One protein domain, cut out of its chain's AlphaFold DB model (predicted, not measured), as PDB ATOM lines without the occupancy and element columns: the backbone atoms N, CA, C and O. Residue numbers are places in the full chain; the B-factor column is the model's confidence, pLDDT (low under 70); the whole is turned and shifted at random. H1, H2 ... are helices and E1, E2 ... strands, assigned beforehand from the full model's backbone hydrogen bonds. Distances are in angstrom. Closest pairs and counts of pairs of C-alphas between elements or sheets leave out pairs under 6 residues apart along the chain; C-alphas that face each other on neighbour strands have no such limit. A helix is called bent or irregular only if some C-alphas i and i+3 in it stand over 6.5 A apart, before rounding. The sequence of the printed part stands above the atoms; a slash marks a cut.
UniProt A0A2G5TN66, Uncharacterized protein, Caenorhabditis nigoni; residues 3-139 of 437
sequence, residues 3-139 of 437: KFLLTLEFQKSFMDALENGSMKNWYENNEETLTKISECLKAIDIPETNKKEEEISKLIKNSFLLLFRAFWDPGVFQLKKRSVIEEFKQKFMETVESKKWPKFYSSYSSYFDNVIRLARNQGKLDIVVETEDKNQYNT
ATOM      1  N   LYS A   3      40.020  48.122  20.681       83.38
ATOM      2  CA  LYS A   3      40.236  46.858  19.970       83.38
ATOM      3  C   LYS A   3      41.557  46.249  20.425       83.38
ATOM      4  O   LYS A   3      42.584  46.921  20.386       83.38
ATOM      5  N   PHE A   4      41.515  44.998  20.857       82.56
ATOM      6  CA  PHE A   4      42.682  44.202  21.191       82.56
ATOM      7  C   PHE A   4      42.766  43.021  20.228       82.56
ATOM      8  O   PHE A   4      41.884  42.163  20.198       82.56
ATOM      9  N   LEU A   5      43.818  43.005  19.415       79.06
ATOM     10  CA  LEU A   5      44.088  41.916  18.489       79.06
ATOM     11  C   LEU A   5      45.067  40.947  19.153       79.06
ATOM     12  O   LEU A   5      46.217  41.299  19.404       79.06
ATOM     13  N   LEU A   6      44.607  39.726  19.413       81.75
ATOM     14  CA  LEU A   6      45.462  38.598  19.762       81.75
ATOM     15  C   LEU A   6      46.160  38.133  18.483       81.75
ATOM     16  O   LEU A   6      45.661  37.247  17.788       81.75
ATOM     17  N   THR A   7      47.281  38.768  18.147       80.50
ATOM     18  CA  THR A   7      48.069  38.421  16.958       80.50
ATOM     19  C   THR A   7      48.639  37.012  17.073       80.50
ATOM     20  O   THR A   7      48.818  36.479  18.174       80.50
ATOM     21  N   LEU A   8      48.980  36.413  15.932       79.25
ATOM     22  CA  LEU A   8      49.653  35.114  15.918       79.25
ATOM     23  C   LEU A   8      50.991  35.153  16.679       79.25
ATOM     24  O   LEU A   8      51.347  34.195  17.355       79.25
ATOM     25  N   GLU A   9      51.717  36.269  16.605       81.38
ATOM     26  CA  GLU A   9      52.970  36.485  17.342       81.38
ATOM     27  C   GLU A   9      52.746  36.534  18.861       81.38
ATOM     28  O   GLU A   9      53.473  35.896  19.625       81.38
ATOM     29  N   PHE A  10      51.692  37.222  19.310       80.94
ATOM     30  CA  PHE A  10      51.322  37.264  20.722       80.94
ATOM     31  C   PHE A  10      50.946  35.868  21.240       80.94
ATOM     32  O   PHE A  10      51.393  35.460  22.309       80.94
ATOM     33  N   GLN A  11      50.182  35.101  20.457       82.81
ATOM     34  CA  GLN A  11      49.797  33.728  20.802       82.81
ATOM     35  C   GLN A  11      50.999  32.772  20.826       82.81
ATOM     36  O   GLN A  11      51.137  31.996  21.770       82.81
ATOM     37  N   LYS A  12      51.890  32.844  19.828       83.25
ATOM     38  CA  LYS A  12      53.108  32.020  19.766       83.25
ATOM     39  C   LYS A  12      54.057  32.330  20.917       83.25
ATOM     40  O   LYS A  12      54.431  31.419  21.638       83.25
ATOM     41  N   SER A  13      54.348  33.610  21.162       86.00
ATOM     42  CA  SER A  13      55.217  34.011  22.277       86.00
ATOM     43  C   SER A  13      54.663  33.586  23.641       86.00
ATOM     44  O   SER A  13      55.438  33.222  24.524       86.00
ATOM     45  N   PHE A  14      53.336  33.590  23.812       84.69
ATOM     46  CA  PHE A  14      52.682  33.063  25.009       84.69
ATOM     47  C   PHE A  14      52.873  31.547  25.143       84.69
ATOM     48  O   PHE A  14      53.278  31.076  26.204       84.69
ATOM     49  N   MET A  15      52.607  30.783  24.079       82.50
ATOM     50  CA  MET A  15      52.763  29.324  24.092       82.50
ATOM     51  C   MET A  15      54.222  28.914  24.318       82.50
ATOM     52  O   MET A  15      54.486  28.060  25.161       82.50
ATOM     53  N   ASP A  16      55.169  29.590  23.668       85.25
ATOM     54  CA  ASP A  16      56.602  29.367  23.866       85.25
ATOM     55  C   ASP A  16      57.006  29.637  25.323       85.25
ATOM     56  O   ASP A  16      57.761  28.869  25.922       85.25
ATOM     57  N   ALA A  17      56.490  30.711  25.931       84.44
ATOM     58  CA  ALA A  17      56.780  31.027  27.326       84.44
ATOM     59  C   ALA A  17      56.174  30.009  28.303       84.44
ATOM     60  O   ALA A  17      56.788  29.689  29.328       84.44
ATOM     61  N   LEU A  18      54.995  29.481  27.978       82.06
ATOM     62  CA  LEU A  18      54.315  28.443  28.743       82.06
ATOM     63  C   LEU A  18      55.060  27.104  28.676       82.06
ATOM     64  O   LEU A  18      55.204  26.415  29.689       82.06
ATOM     65  N   GLU A  19      55.566  26.734  27.501       84.06
ATOM     66  CA  GLU A  19      56.312  25.493  27.300       84.06
ATOM     67  C   GLU A  19      57.688  25.537  27.969       84.06
ATOM     68  O   GLU A  19      58.054  24.580  28.663       84.06
ATOM     69  N   ASN A  20      58.387  26.669  27.845       87.06
ATOM     70  CA  ASN A  20      59.746  26.874  28.352       87.06
ATOM     71  C   ASN A  20      59.812  27.322  29.826       87.06
ATOM     72  O   ASN A  20      60.901  27.540  30.353       87.06
ATOM     73  N   GLY A  21      58.669  27.479  30.506       83.31
ATOM     74  CA  GLY A  21      58.622  27.905  31.911       83.31
ATOM     75  C   GLY A  21      59.045  29.361  32.145       83.31
ATOM     76  O   GLY A  21      59.347  29.746  33.272       83.31
ATOM     77  N   SER A  22      59.055  30.195  31.101       91.06
ATOM     78  CA  SER A  22      59.454  31.609  31.152       91.06
ATOM     79  C   SER A  22      58.260  32.568  31.245       91.06
ATOM     80  O   SER A  22      58.365  33.739  30.872       91.06
ATOM     81  N   MET A  23      57.118  32.088  31.745       88.56
ATOM     82  CA  MET A  23      55.870  32.855  31.826       88.56
ATOM     83  C   MET A  23      55.982  34.142  32.647       88.56
ATOM     84  O   MET A  23      55.345  35.131  32.294       88.56
ATOM     85  N   LYS A  24      56.827  34.165  33.686       90.62
ATOM     86  CA  LYS A  24      57.091  35.381  34.468       90.62
ATOM     87  C   LYS A  24      57.644  36.508  33.590       90.62
ATOM     88  O   LYS A  24      57.084  37.598  33.568       90.62
ATOM     89  N   ASN A  25      58.692  36.216  32.820       91.12
ATOM     90  CA  ASN A  25      59.330  37.194  31.936       91.12
ATOM     91  C   ASN A  25      58.371  37.630  30.821       91.12
ATOM     92  O   ASN A  25      58.304  38.805  30.476       91.12
ATOM     93  N   TRP A  26      57.596  36.688  30.268       92.19
ATOM     94  CA  TRP A  26      56.583  37.016  29.265       92.19
ATOM     95  C   TRP A  26      55.502  37.945  29.827       92.19
ATOM     96  O   TRP A  26      55.117  38.901  29.158       92.19
ATOM     97  N   TYR A  27      55.042  37.705  31.058       89.19
ATOM     98  CA  TYR A  27      54.073  38.573  31.719       89.19
ATOM     99  C   TYR A  27      54.635  39.973  31.950       89.19
ATOM    100  O   TYR A  27      53.959  40.938  31.615       89.19
ATOM    101  N   GLU A  28      55.858  40.092  32.472       91.38
ATOM    102  CA  GLU A  28      56.516  41.388  32.701       91.38
ATOM    103  C   GLU A  28      56.647  42.180  31.389       91.38
ATOM    104  O   GLU A  28      56.309  43.361  31.337       91.38
ATOM    105  N   ASN A  29      56.997  41.507  30.287       92.06
ATOM    106  CA  ASN A  29      57.082  42.118  28.956       92.06
ATOM    107  C   ASN A  29      55.724  42.559  28.378       92.06
ATOM    108  O   ASN A  29      55.684  43.372  27.456       92.06
ATOM    109  N   ASN A  30      54.612  42.027  28.893       89.38
ATOM    110  CA  ASN A  30      53.256  42.306  28.413       89.38
ATOM    111  C   ASN A  30      52.361  42.962  29.483       89.38
ATOM    112  O   ASN A  30      51.152  43.098  29.275       89.38
ATOM    113  N   GLU A  31      52.927  43.384  30.618       89.44
ATOM    114  CA  GLU A  31      52.166  43.794  31.802       89.44
ATOM    115  C   GLU A  31      51.253  44.989  31.517       89.44
ATOM    116  O   GLU A  31      50.085  44.984  31.912       89.44
ATOM    117  N   GLU A  32      51.740  45.990  30.780       90.00
ATOM    118  CA  GLU A  32      50.957  47.179  30.433       90.00
ATOM    119  C   GLU A  32      49.706  46.805  29.618       90.00
ATOM    120  O   GLU A  32      48.593  47.265  29.895       90.00
ATOM    121  N   THR A  33      49.872  45.920  28.633       85.81
ATOM    122  CA  THR A  33      48.789  45.424  27.779       85.81
ATOM    123  C   THR A  33      47.781  44.604  28.582       85.81
ATOM    124  O   THR A  33      46.575  44.859  28.508       85.81
ATOM    125  N   LEU A  34      48.255  43.659  29.398       85.88
ATOM    126  CA  LEU A  34      47.402  42.813  30.237       85.88
ATOM    127  C   LEU A  34      46.639  43.635  31.284       85.88
ATOM    128  O   LEU A  34      45.463  43.369  31.547       85.88
ATOM    129  N   THR A  35      47.270  44.671  31.841       88.19
ATOM    130  CA  THR A  35      46.648  45.588  32.806       88.19
ATOM    131  C   THR A  35      45.519  46.376  32.154       88.19
ATOM    132  O   THR A  35      44.402  46.382  32.673       88.19
ATOM    133  N   LYS A  36      45.753  46.938  30.959       87.88
ATOM    134  CA  LYS A  36      44.711  47.630  30.181       87.88
ATOM    135  C   LYS A  36      43.522  46.717  29.873       87.88
ATOM    136  O   LYS A  36      42.375  47.158  29.973       87.88
ATOM    137  N   ILE A  37      43.769  45.454  29.516       85.12
ATOM    138  CA  ILE A  37      42.705  44.461  29.295       85.12
ATOM    139  C   ILE A  37      41.935  44.220  30.593       85.12
ATOM    140  O   ILE A  37      40.709  44.304  30.595       85.12
ATOM    141  N   SER A  38      42.634  43.986  31.706       88.06
ATOM    142  CA  SER A  38      42.006  43.738  33.007       88.06
ATOM    143  C   SER A  38      41.105  44.884  33.461       88.06
ATOM    144  O   SER A  38      40.001  44.634  33.942       88.06
ATOM    145  N   GLU A  39      41.536  46.132  33.288       91.06
ATOM    146  CA  GLU A  39      40.725  47.315  33.594       91.06
ATOM    147  C   GLU A  39      39.457  47.374  32.739       91.06
ATOM    148  O   GLU A  39      38.370  47.633  33.258       91.06
ATOM    149  N   CYS A  40      39.572  47.077  31.441       87.12
ATOM    150  CA  CYS A  40      38.418  47.055  30.547       87.12
ATOM    151  C   CYS A  40      37.450  45.918  30.900       87.12
ATOM    152  O   CYS A  40      36.238  46.125  30.870       87.12
ATOM    153  N   LEU A  41      37.969  44.746  31.282       87.06
ATOM    154  CA  LEU A  41      37.149  43.628  31.743       87.06
ATOM    155  C   LEU A  41      36.399  43.996  33.029       87.06
ATOM    156  O   LEU A  41      35.191  43.802  33.101       87.06
ATOM    157  N   LYS A  42      37.054  44.624  34.015       92.12
ATOM    158  CA  LYS A  42      36.419  45.057  35.279       92.12
ATOM    159  C   LYS A  42      35.223  46.007  35.094       92.12
ATOM    160  O   LYS A  42      34.357  46.057  35.968       92.12
ATOM    161  N   ALA A  43      35.126  46.692  33.958       90.56
ATOM    162  CA  ALA A  43      34.012  47.573  33.612       90.56
ATOM    163  C   ALA A  43      32.813  46.876  32.925       90.56
ATOM    164  O   ALA A  43      31.875  47.568  32.537       90.56
ATOM    165  N   ILE A  44      32.844  45.549  32.735       91.00
ATOM    166  CA  ILE A  44      31.762  44.777  32.093       91.00
ATOM    167  C   ILE A  44      30.682  44.396  33.103       91.00
ATOM    168  O   ILE A  44      30.980  43.764  34.112       91.00
ATOM    169  N   ASP A  45      29.421  44.657  32.808       92.00
ATOM    170  CA  ASP A  45      28.309  44.180  33.627       92.00
ATOM    171  C   ASP A  45      27.930  42.744  33.239       92.00
ATOM    172  O   ASP A  45      27.677  42.448  32.072       92.00
ATOM    173  N   ILE A  46      27.930  41.821  34.205       90.25
ATOM    174  CA  ILE A  46      27.532  40.425  33.974       90.25
ATOM    175  C   ILE A  46      26.048  40.299  34.340       90.25
ATOM    176  O   ILE A  46      25.725  40.513  35.510       90.25
ATOM    177  N   PRO A  47      25.152  39.983  33.386       87.06
ATOM    178  CA  PRO A  47      23.731  39.825  33.671       87.06
ATOM    179  C   PRO A  47      23.480  38.615  34.577       87.06
ATOM    180  O   PRO A  47      24.183  37.602  34.493       87.06
ATOM    181  N   GLU A  48      22.448  38.715  35.413       84.56
ATOM    182  CA  GLU A  48      21.961  37.601  36.230       84.56
ATOM    183  C   GLU A  48      21.431  36.503  35.300       84.56
ATOM    184  O   GLU A  48      20.460  36.679  34.565       84.56
ATOM    185  N   THR A  49      22.146  35.384  35.268       79.50
ATOM    186  CA  THR A  49      21.888  34.246  34.376       79.50
ATOM    187  C   THR A  49      21.962  32.960  35.200       79.50
ATOM    188  O   THR A  49      21.595  32.947  36.375       79.50
ATOM    189  N   ASN A  50      22.415  31.845  34.625       86.81
ATOM    190  CA  ASN A  50      22.717  30.662  35.418       86.81
ATOM    191  C   ASN A  50      23.786  31.011  36.467       86.81
ATOM    192  O   ASN A  50      24.873  31.468  36.115       86.81
ATOM    193  N   LYS A  51      23.504  30.716  37.742       86.62
ATOM    194  CA  LYS A  51      24.399  30.970  38.881       86.62
ATOM    195  C   LYS A  51      25.852  30.539  38.630       86.62
ATOM    196  O   LYS A  51      26.776  31.268  38.977       86.62
ATOM    197  N   LYS A  52      26.079  29.385  37.988       87.19
ATOM    198  CA  LYS A  52      27.430  28.890  37.658       87.19
ATOM    199  C   LYS A  52      28.136  29.763  36.618       87.19
ATOM    200  O   LYS A  52      29.318  30.061  36.764       87.19
ATOM    201  N   GLU A  53      27.424  30.155  35.569       87.06
ATOM    202  CA  GLU A  53      27.956  31.004  34.501       87.06
ATOM    203  C   GLU A  53      28.247  32.416  34.997       87.06
ATOM    204  O   GLU A  53      29.303  32.969  34.695       87.06
ATOM    205  N   GLU A  54      27.357  32.960  35.821       88.38
ATOM    206  CA  GLU A  54      27.526  34.251  36.466       88.38
ATOM    207  C   GLU A  54      28.759  34.270  37.384       88.38
ATOM    208  O   GLU A  54      29.616  35.145  37.244       88.38
ATOM    209  N   GLU A  55      28.892  33.293  38.288       89.75
ATOM    210  CA  GLU A  55      30.017  33.202  39.227       89.75
ATOM    211  C   GLU A  55      31.370  33.061  38.506       89.75
ATOM    212  O   GLU A  55      32.324  33.771  38.839       89.75
ATOM    213  N   ILE A  56      31.456  32.201  37.483       88.50
ATOM    214  CA  ILE A  56      32.695  31.997  36.713       88.50
ATOM    215  C   ILE A  56      33.015  33.231  35.860       88.50
ATOM    216  O   ILE A  56      34.163  33.677  35.827       88.50
ATOM    217  N   SER A  57      32.019  33.845  35.220       88.62
ATOM    218  CA  SER A  57      32.233  35.052  34.408       88.62
ATOM    219  C   SER A  57      32.682  36.234  35.275       88.62
ATOM    220  O   SER A  57      33.610  36.958  34.903       88.62
ATOM    221  N   LYS A  58      32.100  36.396  36.474       89.38
ATOM    222  CA  LYS A  58      32.548  37.377  37.478       89.38
ATOM    223  C   LYS A  58      33.986  37.112  37.927       89.38
ATOM    224  O   LYS A  58      34.759  38.063  38.063       89.38
ATOM    225  N   LEU A  59      34.370  35.847  38.123       88.88
ATOM    226  CA  LEU A  59      35.746  35.476  38.458       88.88
ATOM    227  C   LEU A  59      36.723  35.873  37.344       88.88
ATOM    228  O   LEU A  59      37.694  36.572  37.630       88.88
ATOM    229  N   ILE A  60      36.451  35.474  36.094       86.12
ATOM    230  CA  ILE A  60      37.293  35.778  34.922       86.12
ATOM    231  C   ILE A  60      37.480  37.291  34.781       86.12
ATOM    232  O   ILE A  60      38.603  37.780  34.670       86.12
ATOM    233  N   LYS A  61      36.375  38.039  34.862       88.31
ATOM    234  CA  LYS A  61      36.343  39.500  34.774       88.31
ATOM    235  C   LYS A  61      37.199  40.177  35.854       88.31
ATOM    236  O   LYS A  61      38.016  41.045  35.555       88.31
ATOM    237  N   ASN A  62      37.000  39.798  37.117       86.12
ATOM    238  CA  ASN A  62      37.605  40.489  38.258       86.12
ATOM    239  C   ASN A  62      39.048  40.044  38.536       86.12
ATOM    240  O   ASN A  62      39.828  40.813  39.096       86.12
ATOM    241  N   SER A  63      39.397  38.821  38.129       87.38
ATOM    242  CA  SER A  63      40.652  38.151  38.491       87.38
ATOM    243  C   SER A  63      41.537  37.832  37.286       87.38
ATOM    244  O   SER A  63      42.444  37.017  37.410       87.38
ATOM    245  N   PHE A  64      41.314  38.476  36.136       85.12
ATOM    246  CA  PHE A  64      42.062  38.236  34.894       85.12
ATOM    247  C   PHE A  64      43.587  38.185  35.099       85.12
ATOM    248  O   PHE A  64      44.218  37.192  34.758       85.12
ATOM    249  N   LEU A  65      44.186  39.199  35.735       83.31
ATOM    250  CA  LEU A  65      45.637  39.215  35.986       83.31
ATOM    251  C   LEU A  65      46.095  38.111  36.942       83.31
ATOM    252  O   LEU A  65      47.194  37.587  36.790       83.31
ATOM    253  N   LEU A  66      45.262  37.746  37.919       83.44
ATOM    254  CA  LEU A  66      45.580  36.661  38.845       83.44
ATOM    255  C   LEU A  66      45.599  35.321  38.109       83.44
ATOM    256  O   LEU A  66      46.490  34.517  38.360       83.44
ATOM    257  N   LEU A  67      44.665  35.105  37.171       83.12
ATOM    258  CA  LEU A  67      44.645  33.914  36.311       83.12
ATOM    259  C   LEU A  67      45.925  33.808  35.477       83.12
ATOM    260  O   LEU A  67      46.448  32.714  35.312       83.12
ATOM    261  N   PHE A  68      46.468  34.937  35.013       79.69
ATOM    262  CA  PHE A  68      47.771  34.945  34.352       79.69
ATOM    263  C   PHE A  68      48.916  34.642  35.328       79.69
ATOM    264  O   PHE A  68      49.745  33.786  35.052       79.69
ATOM    265  N   ARG A  69      48.958  35.269  36.506       80.62
ATOM    266  CA  ARG A  69      50.029  35.013  37.491       80.62
ATOM    267  C   ARG A  69      50.104  33.560  37.959       80.62
ATOM    268  O   ARG A  69      51.194  33.048  38.197       80.62
ATOM    269  N   ALA A  70      48.967  32.877  38.001       81.88
ATOM    270  CA  ALA A  70      48.873  31.473  38.382       81.88
ATOM    271  C   ALA A  70      49.661  30.505  37.477       81.88
ATOM    272  O   ALA A  70      49.953  29.393  37.907       81.88
ATOM    273  N   PHE A  71      50.049  30.912  36.261       77.38
ATOM    274  CA  PHE A  71      50.873  30.084  35.371       77.38
ATOM    275  C   PHE A  71      52.304  29.844  35.889       77.38
ATOM    276  O   PHE A  71      52.937  28.881  35.467       77.38
ATOM    277  N   TRP A  72      52.833  30.702  36.772       82.62
ATOM    278  CA  TRP A  72      54.178  30.545  37.360       82.62
ATOM    279  C   TRP A  72      54.237  30.807  38.868       82.62
ATOM    280  O   TRP A  72      55.252  30.507  39.493       82.62
ATOM    281  N   ASP A  73      53.172  31.351  39.459       81.88
ATOM    282  CA  ASP A  73      53.011  31.484  40.905       81.88
ATOM    283  C   ASP A  73      51.667  30.873  41.351       81.88
ATOM    284  O   ASP A  73      50.665  31.580  41.526       81.88
ATOM    285  N   PRO A  74      51.622  29.536  41.526       73.62
ATOM    286  CA  PRO A  74      50.439  28.806  41.983       73.62
ATOM    287  C   PRO A  74      49.855  29.320  43.305       73.62
ATOM    288  O   PRO A  74      48.650  29.217  43.538       73.62
ATOM    289  N   GLY A  75      50.694  29.908  44.170       72.06
ATOM    290  CA  GLY A  75      50.309  30.388  45.498       72.06
ATOM    291  C   GLY A  75      49.381  31.606  45.484       72.06
ATOM    292  O   GLY A  75      48.760  31.922  46.502       72.06
ATOM    293  N   VAL A  76      49.235  32.273  44.334       76.00
ATOM    294  CA  VAL A  76      48.363  33.446  44.159       76.00
ATOM    295  C   VAL A  76      46.878  33.066  44.231       76.00
ATOM    296  O   VAL A  76      46.043  33.878  44.640       76.00
ATOM    297  N   PHE A  77      46.531  31.818  43.901       67.75
ATOM    298  CA  PHE A  77      45.170  31.294  44.005       67.75
ATOM    299  C   PHE A  77      44.929  30.642  45.368       67.75
ATOM    300  O   PHE A  77      44.803  29.429  45.493       67.75
ATOM    301  N   GLN A  78      44.813  31.458  46.419       65.81
ATOM    302  CA  GLN A  78      44.406  30.934  47.724       65.81
ATOM    303  C   GLN A  78      42.980  30.363  47.653       65.81
ATOM    304  O   GLN A  78      42.011  31.038  47.270       65.81
ATOM    305  N   LEU A  79      42.885  29.090  48.016       55.03
ATOM    306  CA  LEU A  79      41.688  28.260  48.011       55.03
ATOM    307  C   LEU A  79      40.934  28.438  49.343       55.03
ATOM    308  O   LEU A  79      41.495  28.247  50.424       55.03
ATOM    309  N   LYS A  80      39.663  28.855  49.287       52.00
ATOM    310  CA  LYS A  80      38.745  28.928  50.445       52.00
ATOM    311  C   LYS A  80      37.499  28.084  50.132       52.00
ATOM    312  O   LYS A  80      37.110  27.967  48.979       52.00
ATOM    313  N   LYS A  81      36.895  27.478  51.168       47.94
ATOM    314  CA  LYS A  81      35.946  26.336  51.098       47.94
ATOM    315  C   LYS A  81      34.858  26.379  49.992       47.94
ATOM    316  O   LYS A  81      34.234  27.407  49.759       47.94
ATOM    317  N   ARG A  82      34.603  25.173  49.439       52.50
ATOM    318  CA  ARG A  82      33.519  24.669  48.550       52.50
ATOM    319  C   ARG A  82      32.582  25.722  47.928       52.50
ATOM    320  O   ARG A  82      31.530  26.031  48.478       52.50
ATOM    321  N   SER A  83      32.928  26.163  46.719       74.19
ATOM    322  CA  SER A  83      32.071  26.933  45.801       74.19
ATOM    323  C   SER A  83      32.329  26.507  44.345       74.19
ATOM    324  O   SER A  83      33.314  25.827  44.071       74.19
ATOM    325  N   VAL A  84      31.478  26.910  43.397       78.12
ATOM    326  CA  VAL A  84      31.681  26.659  41.950       78.12
ATOM    327  C   VAL A  84      32.989  27.286  41.448       78.12
ATOM    328  O   VAL A  84      33.683  26.723  40.601       78.12
ATOM    329  N   ILE A  85      33.358  28.432  42.024       81.88
ATOM    330  CA  ILE A  85      34.639  29.108  41.794       81.88
ATOM    331  C   ILE A  85      35.811  28.199  42.167       81.88
ATOM    332  O   ILE A  85      36.821  28.189  41.475       81.88
ATOM    333  N   GLU A  86      35.680  27.412  43.229       82.50
ATOM    334  CA  GLU A  86      36.735  26.513  43.687       82.50
ATOM    335  C   GLU A  86      36.971  25.353  42.715       82.50
ATOM    336  O   GLU A  86      38.115  25.050  42.392       82.50
ATOM    337  N   GLU A  87      35.901  24.763  42.175       85.62
ATOM    338  CA  GLU A  87      36.004  23.720  41.145       85.62
ATOM    339  C   GLU A  87      36.720  24.254  39.893       85.62
ATOM    340  O   GLU A  87      37.590  23.583  39.335       85.62
ATOM    341  N   PHE A  88      36.388  25.482  39.474       87.44
ATOM    342  CA  PHE A  88      37.078  26.163  38.377       87.44
ATOM    343  C   PHE A  88      38.567  26.352  38.689       87.44
ATOM    344  O   PHE A  88      39.412  26.009  37.865       87.44
ATOM    345  N   LYS A  89      38.890  26.880  39.877       84.94
ATOM    346  CA  LYS A  89      40.268  27.131  40.317       84.94
ATOM    347  C   LYS A  89      41.088  25.850  40.354       84.94
ATOM    348  O   LYS A  89      42.181  25.820  39.805       84.94
ATOM    349  N   GLN A  90      40.540  24.798  40.951       87.38
ATOM    350  CA  GLN A  90      41.189  23.499  41.043       87.38
ATOM    351  C   GLN A  90      41.483  22.939  39.649       87.38
ATOM    352  O   GLN A  90      42.632  22.634  39.348       87.38
ATOM    353  N   LYS A  91      40.482  22.892  38.761       88.19
ATOM    354  CA  LYS A  91      40.675  22.405  37.387       88.19
ATOM    355  C   LYS A  91      41.641  23.271  36.584       88.19
ATOM    356  O   LYS A  91      42.379  22.743  35.756       88.19
ATOM    357  N   PHE A  92      41.654  24.584  36.811       84.12
ATOM    358  CA  PHE A  92      42.625  25.487  36.196       84.12
ATOM    359  C   PHE A  92      44.050  25.153  36.656       84.12
ATOM    360  O   PHE A  92      44.920  24.947  35.815       84.12
ATOM    361  N   MET A  93      44.275  25.005  37.964       85.94
ATOM    362  CA  MET A  93      45.589  24.664  38.521       85.94
ATOM    363  C   MET A  93      46.065  23.273  38.091       85.94
ATOM    364  O   MET A  93      47.184  23.139  37.603       85.94
ATOM    365  N   GLU A  94      45.192  22.263  38.143       87.38
ATOM    366  CA  GLU A  94      45.476  20.921  37.616       87.38
ATOM    367  C   GLU A  94      45.878  20.978  36.133       87.38
ATOM    368  O   GLU A  94      46.733  20.216  35.681       87.38
ATOM    369  N   THR A  95      45.289  21.891  35.357       85.75
ATOM    370  CA  THR A  95      45.618  22.076  33.937       85.75
ATOM    371  C   THR A  95      46.969  22.753  33.741       85.75
ATOM    372  O   THR A  95      47.725  22.322  32.870       85.75
ATOM    373  N   VAL A  96      47.293  23.767  34.549       79.69
ATOM    374  CA  VAL A  96      48.609  24.423  34.544       79.69
ATOM    375  C   VAL A  96      49.707  23.405  34.865       79.69
ATOM    376  O   VAL A  96      50.684  23.311  34.125       79.69
ATOM    377  N   GLU A  97      49.518  22.588  35.904       83.06
ATOM    378  CA  GLU A  97      50.488  21.574  36.335       83.06
ATOM    379  C   GLU A  97      50.617  20.417  35.335       83.06
ATOM    380  O   GLU A  97      51.723  19.999  34.988       83.06
ATOM    381  N   SER A  98      49.492  19.899  34.833       83.19
ATOM    382  CA  SER A  98      49.487  18.758  33.908       83.19
ATOM    383  C   SER A  98      49.761  19.129  32.448       83.19
ATOM    384  O   SER A  98      49.963  18.233  31.627       83.19
ATOM    385  N   LYS A  99      49.727  20.426  32.105       80.62
ATOM    386  CA  LYS A  99      49.761  20.973  30.736       80.62
ATOM    387  C   LYS A  99      48.646  20.434  29.811       80.62
ATOM    388  O   LYS A  99      48.758  20.509  28.587       80.62
ATOM    389  N   LYS A 100      47.542  19.901  30.359       82.00
ATOM    390  CA  LYS A 100      46.424  19.287  29.602       82.00
ATOM    391  C   LYS A 100      45.314  20.284  29.230       82.00
ATOM    392  O   LYS A 100      44.147  20.120  29.590       82.00
ATOM    393  N   TRP A 101      45.658  21.299  28.441       78.19
ATOM    394  CA  TRP A 101      44.751  22.377  28.010       78.19
ATOM    395  C   TRP A 101      43.455  21.962  27.286       78.19
ATOM    396  O   TRP A 101      42.435  22.619  27.516       78.19
ATOM    397  N   PRO A 102      43.413  20.901  26.450       80.69
ATOM    398  CA  PRO A 102      42.202  20.560  25.698       80.69
ATOM    399  C   PRO A 102      40.980  20.278  26.580       80.69
ATOM    400  O   PRO A 102      39.874  20.715  26.254       80.69
ATOM    401  N   LYS A 103      41.185  19.598  27.719       80.75
ATOM    402  CA  LYS A 103      40.116  19.243  28.662       80.75
ATOM    403  C   LYS A 103      39.541  20.490  29.329       80.75
ATOM    404  O   LYS A 103      38.332  20.705  29.270       80.75
ATOM    405  N   PHE A 104      40.404  21.353  29.866       83.81
ATOM    406  CA  PHE A 104      39.993  22.632  30.447       83.81
ATOM    407  C   PHE A 104      39.242  23.503  29.443       83.81
ATOM    408  O   PHE A 104      38.157  24.001  29.734       83.81
ATOM    409  N   TYR A 105      39.784  23.619  28.230       79.88
ATOM    410  CA  TYR A 105      39.175  24.420  27.180       79.88
ATOM    411  C   TYR A 105      37.763  23.924  26.848       79.88
ATOM    412  O   TYR A 105      36.839  24.725  26.802       79.88
ATOM    413  N   SER A 106      37.566  22.611  26.685       81.25
ATOM    414  CA  SER A 106      36.240  22.041  26.393       81.25
ATOM    415  C   SER A 106      35.194  22.326  27.476       81.25
ATOM    416  O   SER A 106      34.022  22.510  27.169       81.25
ATOM    417  N   SER A 107      35.619  22.391  28.741       85.88
ATOM    418  CA  SER A 107      34.725  22.614  29.879       85.88
ATOM    419  C   SER A 107      34.450  24.088  30.174       85.88
ATOM    420  O   SER A 107      33.432  24.383  30.796       85.88
ATOM    421  N   TYR A 108      35.344  25.002  29.775       85.69
ATOM    422  CA  TYR A 108      35.280  26.398  30.216       85.69
ATOM    423  C   TYR A 108      35.339  27.457  29.108       85.69
ATOM    424  O   TYR A 108      35.133  28.631  29.419       85.69
ATOM    425  N   SER A 109      35.571  27.101  27.835       83.06
ATOM    426  CA  SER A 109      35.685  28.081  26.736       83.06
ATOM    427  C   SER A 109      34.448  28.968  26.590       83.06
ATOM    428  O   SER A 109      34.582  30.166  26.356       83.06
ATOM    429  N   SER A 110      33.255  28.412  26.817       88.00
ATOM    430  CA  SER A 110      31.988  29.145  26.742       88.00
ATOM    431  C   SER A 110      31.917  30.326  27.717       88.00
ATOM    432  O   SER A 110      31.363  31.365  27.363       88.00
ATOM    433  N   TYR A 111      32.518  30.225  28.908       88.50
ATOM    434  CA  TYR A 111      32.545  31.327  29.877       88.50
ATOM    435  C   TYR A 111      33.461  32.466  29.416       88.50
ATOM    436  O   TYR A 111      33.102  33.636  29.543       88.50
ATOM    437  N   PHE A 112      34.624  32.142  28.840       85.25
ATOM    438  CA  PHE A 112      35.526  33.145  28.265       85.25
ATOM    439  C   PHE A 112      34.889  33.838  27.057       85.25
ATOM    440  O   PHE A 112      34.915  35.065  26.974       85.25
ATOM    441  N   ASP A 113      34.246  33.074  26.172       86.69
ATOM    442  CA  ASP A 113      33.533  33.623  25.018       86.69
ATOM    443  C   ASP A 113      32.345  34.491  25.439       86.69
ATOM    444  O   ASP A 113      32.108  35.543  24.841       86.69
ATOM    445  N   ASN A 114      31.637  34.119  26.509       87.50
ATOM    446  CA  ASN A 114      30.578  34.948  27.068       87.50
ATOM    447  C   ASN A 114      31.123  36.292  27.576       87.50
ATOM    448  O   ASN A 114      30.572  37.339  27.238       87.50
ATOM    449  N   VAL A 115      32.238  36.287  28.315       86.25
ATOM    450  CA  VAL A 115      32.895  37.521  28.777       86.25
ATOM    451  C   VAL A 115      33.359  38.380  27.596       86.25
ATOM    452  O   VAL A 115      33.099  39.582  27.596       86.25
ATOM    453  N   ILE A 116      33.974  37.788  26.565       85.25
ATOM    454  CA  ILE A 116      34.393  38.500  25.341       85.25
ATOM    455  C   ILE A 116      33.183  39.135  24.641       85.25
ATOM    456  O   ILE A 116      33.211  40.312  24.274       85.25
ATOM    457  N   ARG A 117      32.092  38.377  24.490       89.56
ATOM    458  CA  ARG A 117      30.848  38.847  23.871       89.56
ATOM    459  C   ARG A 117      30.223  39.997  24.658       89.56
ATOM    460  O   ARG A 117      29.830  40.993  24.057       89.56
ATOM    461  N   LEU A 118      30.153  39.891  25.986       88.25
ATOM    462  CA  LEU A 118      29.634  40.955  26.852       88.25
ATOM    463  C   LEU A 118      30.508  42.212  26.776       88.25
ATOM    464  O   LEU A 118      29.975  43.315  26.647       88.25
ATOM    465  N   ALA A 119      31.835  42.053  26.767       86.56
ATOM    466  CA  ALA A 119      32.777  43.160  26.620       86.56
ATOM    467  C   ALA A 119      32.543  43.959  25.333       86.56
ATOM    468  O   ALA A 119      32.537  45.198  25.355       86.56
ATOM    469  N   ARG A 120      32.309  43.235  24.233       88.81
ATOM    470  CA  ARG A 120      32.032  43.796  22.912       88.81
ATOM    471  C   ARG A 120      30.672  44.478  22.876       88.81
ATOM    472  O   ARG A 120      30.591  45.646  22.513       88.81
ATOM    473  N   ASN A 121      29.618  43.791  23.309       89.25
ATOM    474  CA  ASN A 121      28.253  44.323  23.279       89.25
ATOM    475  C   ASN A 121      28.106  45.603  24.116       89.25
ATOM    476  O   ASN A 121      27.336  46.489  23.762       89.25
ATOM    477  N   GLN A 122      28.881  45.730  25.196       89.94
ATOM    478  CA  GLN A 122      28.885  46.911  26.065       89.94
ATOM    479  C   GLN A 122      29.892  47.993  25.639       89.94
ATOM    480  O   GLN A 122      30.078  48.985  26.347       89.94
ATOM    481  N   GLY A 123      30.590  47.813  24.512       87.69
ATOM    482  CA  GLY A 123      31.532  48.807  23.993       87.69
ATOM    483  C   GLY A 123      32.831  48.959  24.785       87.69
ATOM    484  O   GLY A 123      33.596  49.891  24.510       87.69
ATOM    485  N   LYS A 124      33.093  48.069  25.750       87.62
ATOM    486  CA  LYS A 124      34.227  48.170  26.679       87.62
ATOM    487  C   LYS A 124      35.522  47.684  26.037       87.62
ATOM    488  O   LYS A 124      36.528  48.390  26.083       87.62
ATOM    489  N   LEU A 125      35.482  46.515  25.400       86.81
ATOM    490  CA  LEU A 125      36.651  45.864  24.814       86.81
ATOM    491  C   LEU A 125      36.230  44.968  23.648       86.81
ATOM    492  O   LEU A 125      35.273  44.210  23.769       86.81
ATOM    493  N   ASP A 126      36.964  45.034  22.543       87.88
ATOM    494  CA  ASP A 126      36.793  44.142  21.396       87.88
ATOM    495  C   ASP A 126      38.028  43.255  21.249       87.88
ATOM    496  O   ASP A 126      39.063  43.717  20.773       87.88
ATOM    497  N   ILE A 127      37.935  42.006  21.712       83.81
ATOM    498  CA  ILE A 127      39.012  41.016  21.590       83.81
ATOM    499  C   ILE A 127      38.805  40.226  20.303       83.81
ATOM    500  O   ILE A 127      37.798  39.533  20.157       83.81
ATOM    501  N   VAL A 128      39.776  40.299  19.398       84.81
ATOM    502  CA  VAL A 128      39.767  39.572  18.125       84.81
ATOM    503  C   VAL A 128      40.936  38.599  18.091       84.81
ATOM    504  O   VAL A 128      42.059  38.973  18.419       84.81
ATOM    505  N   VAL A 129      40.669  37.356  17.699       83.31
ATOM    506  CA  VAL A 129      41.659  36.274  17.625       83.31
ATOM    507  C   VAL A 129      42.124  36.115  16.187       83.31
ATOM    508  O   VAL A 129      41.302  35.886  15.302       83.31
ATOM    509  N   GLU A 130      43.425  36.235  15.947       82.25
ATOM    510  CA  GLU A 130      44.030  35.975  14.640       82.25
ATOM    511  C   GLU A 130      44.463  34.505  14.528       82.25
ATOM    512  O   GLU A 130      45.058  33.955  15.452       82.25
ATOM    513  N   THR A 131      44.168  33.856  13.405       81.44
ATOM    514  CA  THR A 131      44.585  32.468  13.110       81.44
ATOM    515  C   THR A 131      45.809  32.429  12.193       81.44
ATOM    516  O   THR A 131      46.253  33.460  11.691       81.44
ATOM    517  N   GLU A 132      46.369  31.238  11.953       77.38
ATOM    518  CA  GLU A 132      47.541  31.053  11.078       77.38
ATOM    519  C   GLU A 132      47.331  31.595   9.658       77.38
ATOM    520  O   GLU A 132      48.255  32.152   9.066       77.38
ATOM    521  N   ASP A 133      46.098  31.515   9.154       80.75
ATOM    522  CA  ASP A 133      45.708  32.025   7.838       80.75
ATOM    523  C   ASP A 133      45.416  33.542   7.849       80.75
ATOM    524  O   ASP A 133      44.902  34.089   6.876       80.75
ATOM    525  N   LYS A 134      45.739  34.242   8.951       81.56
ATOM    526  CA  LYS A 134      45.455  35.669   9.214       81.56
ATOM    527  C   LYS A 134      43.965  36.027   9.261       81.56
ATOM    528  O   LYS A 134      43.605  37.206   9.259       81.56
ATOM    529  N   ASN A 135      43.095  35.024   9.357       83.56
ATOM    530  CA  ASN A 135      41.668  35.235   9.565       83.56
ATOM    531  C   ASN A 135      41.403  35.666  11.011       83.56
ATOM    532  O   ASN A 135      42.033  35.163  11.946       83.56
ATOM    533  N   GLN A 136      40.461  36.596  11.173       86.88
ATOM    534  CA  GLN A 136      40.106  37.226  12.442       86.88
ATOM    535  C   GLN A 136      38.754  36.719  12.946       86.88
ATOM    536  O   GLN A 136      37.761  36.774  12.223       86.88
ATOM    537  N   TYR A 137      38.712  36.283  14.204       85.06
ATOM    538  CA  TYR A 137      37.522  35.715  14.837       85.06
ATOM    539  C   TYR A 137      37.121  36.477  16.091       85.06
ATOM    540  O   TYR A 137      37.953  36.996  16.836       85.06
ATOM    541  N   ASN A 138      35.815  36.510  16.332       83.38
ATOM    542  CA  ASN A 138      35.208  37.262  17.425       83.38
ATOM    543  C   ASN A 138      35.190  36.497  18.754       83.38
ATOM    544  O   ASN A 138      34.947  37.111  19.798       83.38
ATOM    545  N   THR A 139      35.412  35.183  18.716       79.38
ATOM    546  CA  THR A 139      35.430  34.290  19.876       79.38
ATOM    547  C   THR A 139      36.570  33.281  19.750       79.38
ATOM    548  O   THR A 139      37.101  33.048  18.658       79.38
TER     549      THR A 139
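AT A GLANCE: This is residues 3 to 139 of the 437 residues of an uncharacterized protein of Caenorhabditis nigoni (UniProt A0A2G5TN66). Five helices cross one another in a rounded body, with H3 in the middle, H5 crossing it and H2 and H4 packing on it, while H1 packs on H2 alone among the helices. A small sheet of two parallel strands, E1 and E2, lies at one side, by residues 33 to 41 of H2 and 113 to 120 of H5. The printed part has 137 residues, with E1, H1, H2, H3, H4, H5 and E2 in that order, and is mostly helix. It is compact, with a radius of gyration of the C-alphas of 14.9 A and spans of 39 by 34 by 27 A.

HOW THE PARTS SIT: E1, residues 3 to 6, and E2, residues 125 to 130, are parallel neighbours at 30 degrees, with N 4 and O 126 2.8 A apart and N 128 and O 4 2.9 A apart, within hydrogen-bond range. They make a strand-helix-strand unit, two parallel neighbour strands with the five helices between them in the chain. H1, residues 8 to 19, touches H2, residues 23 to 42, at a steep tilt of 57 degrees, opposite ways; the closest C-alphas, of Ala 17 and Met 23, are 4.9 A apart. H2 and H3, residues 51 to 69, form a helical hairpin and touch at a steep tilt of 39 degrees, opposite ways, with the C-alphas of Leu 41 and Lys 61 closest at 5.2 A. H3, the hub, touches H4, residues 84 to 98, at a steep tilt of 41 degrees, the same way, closest at the C-alphas of Ile 56 and Ile 85, 6.2 A. H3 also touches H5, residues 101 to 121, about perpendicular at 81 degrees, closest at the C-alphas of Ser 57 and Tyr 111, 5.9 A. H4 touches H5 at a steep tilt of 55 degrees, opposite ways, with the C-alphas of Thr 95 and Trp 101 closest at 6.0 A. The closest C-alphas of H5 and E2, of Arg 120 and Asp 126, are 5.0 A apart. H1 is apart from H3, H4 and H5. Every O i to N i+4 pair is within hydrogen-bond range in H1 and H4, against 14 of 16 in H2, 13 of 15 in H3 and 14 of 17 in H5.

IN THESE COORDINATES: E1 begins at C-alpha 3, (40.236, 46.858, 19.970). H2 measures 23.2 A, H3 26.0 A, H4 21.1 A and H5 27.9 A from first to last C-alpha. H2, H3 and H5 are irregular: C-alphas 29 and 32 are 8.1 A apart, 62 and 65 8.4 A, and 107 and 110 7.7 A. E2, 16.0 A long, ends at C-alpha 130, (44.030, 35.975, 14.640).

THE WHOLE: The two C-alphas farthest apart, of Lys 81 and Asp 133, are 44.7 A apart. The printed part has no cut, and the link from H3 to H4, residues 70 to 83, is long. Residues 129 to 130 of E2 pair antiparallel with residues 136 to 137. The mean pLDDT of the printed part is 83.8, and residues 77 to 82 are under 70.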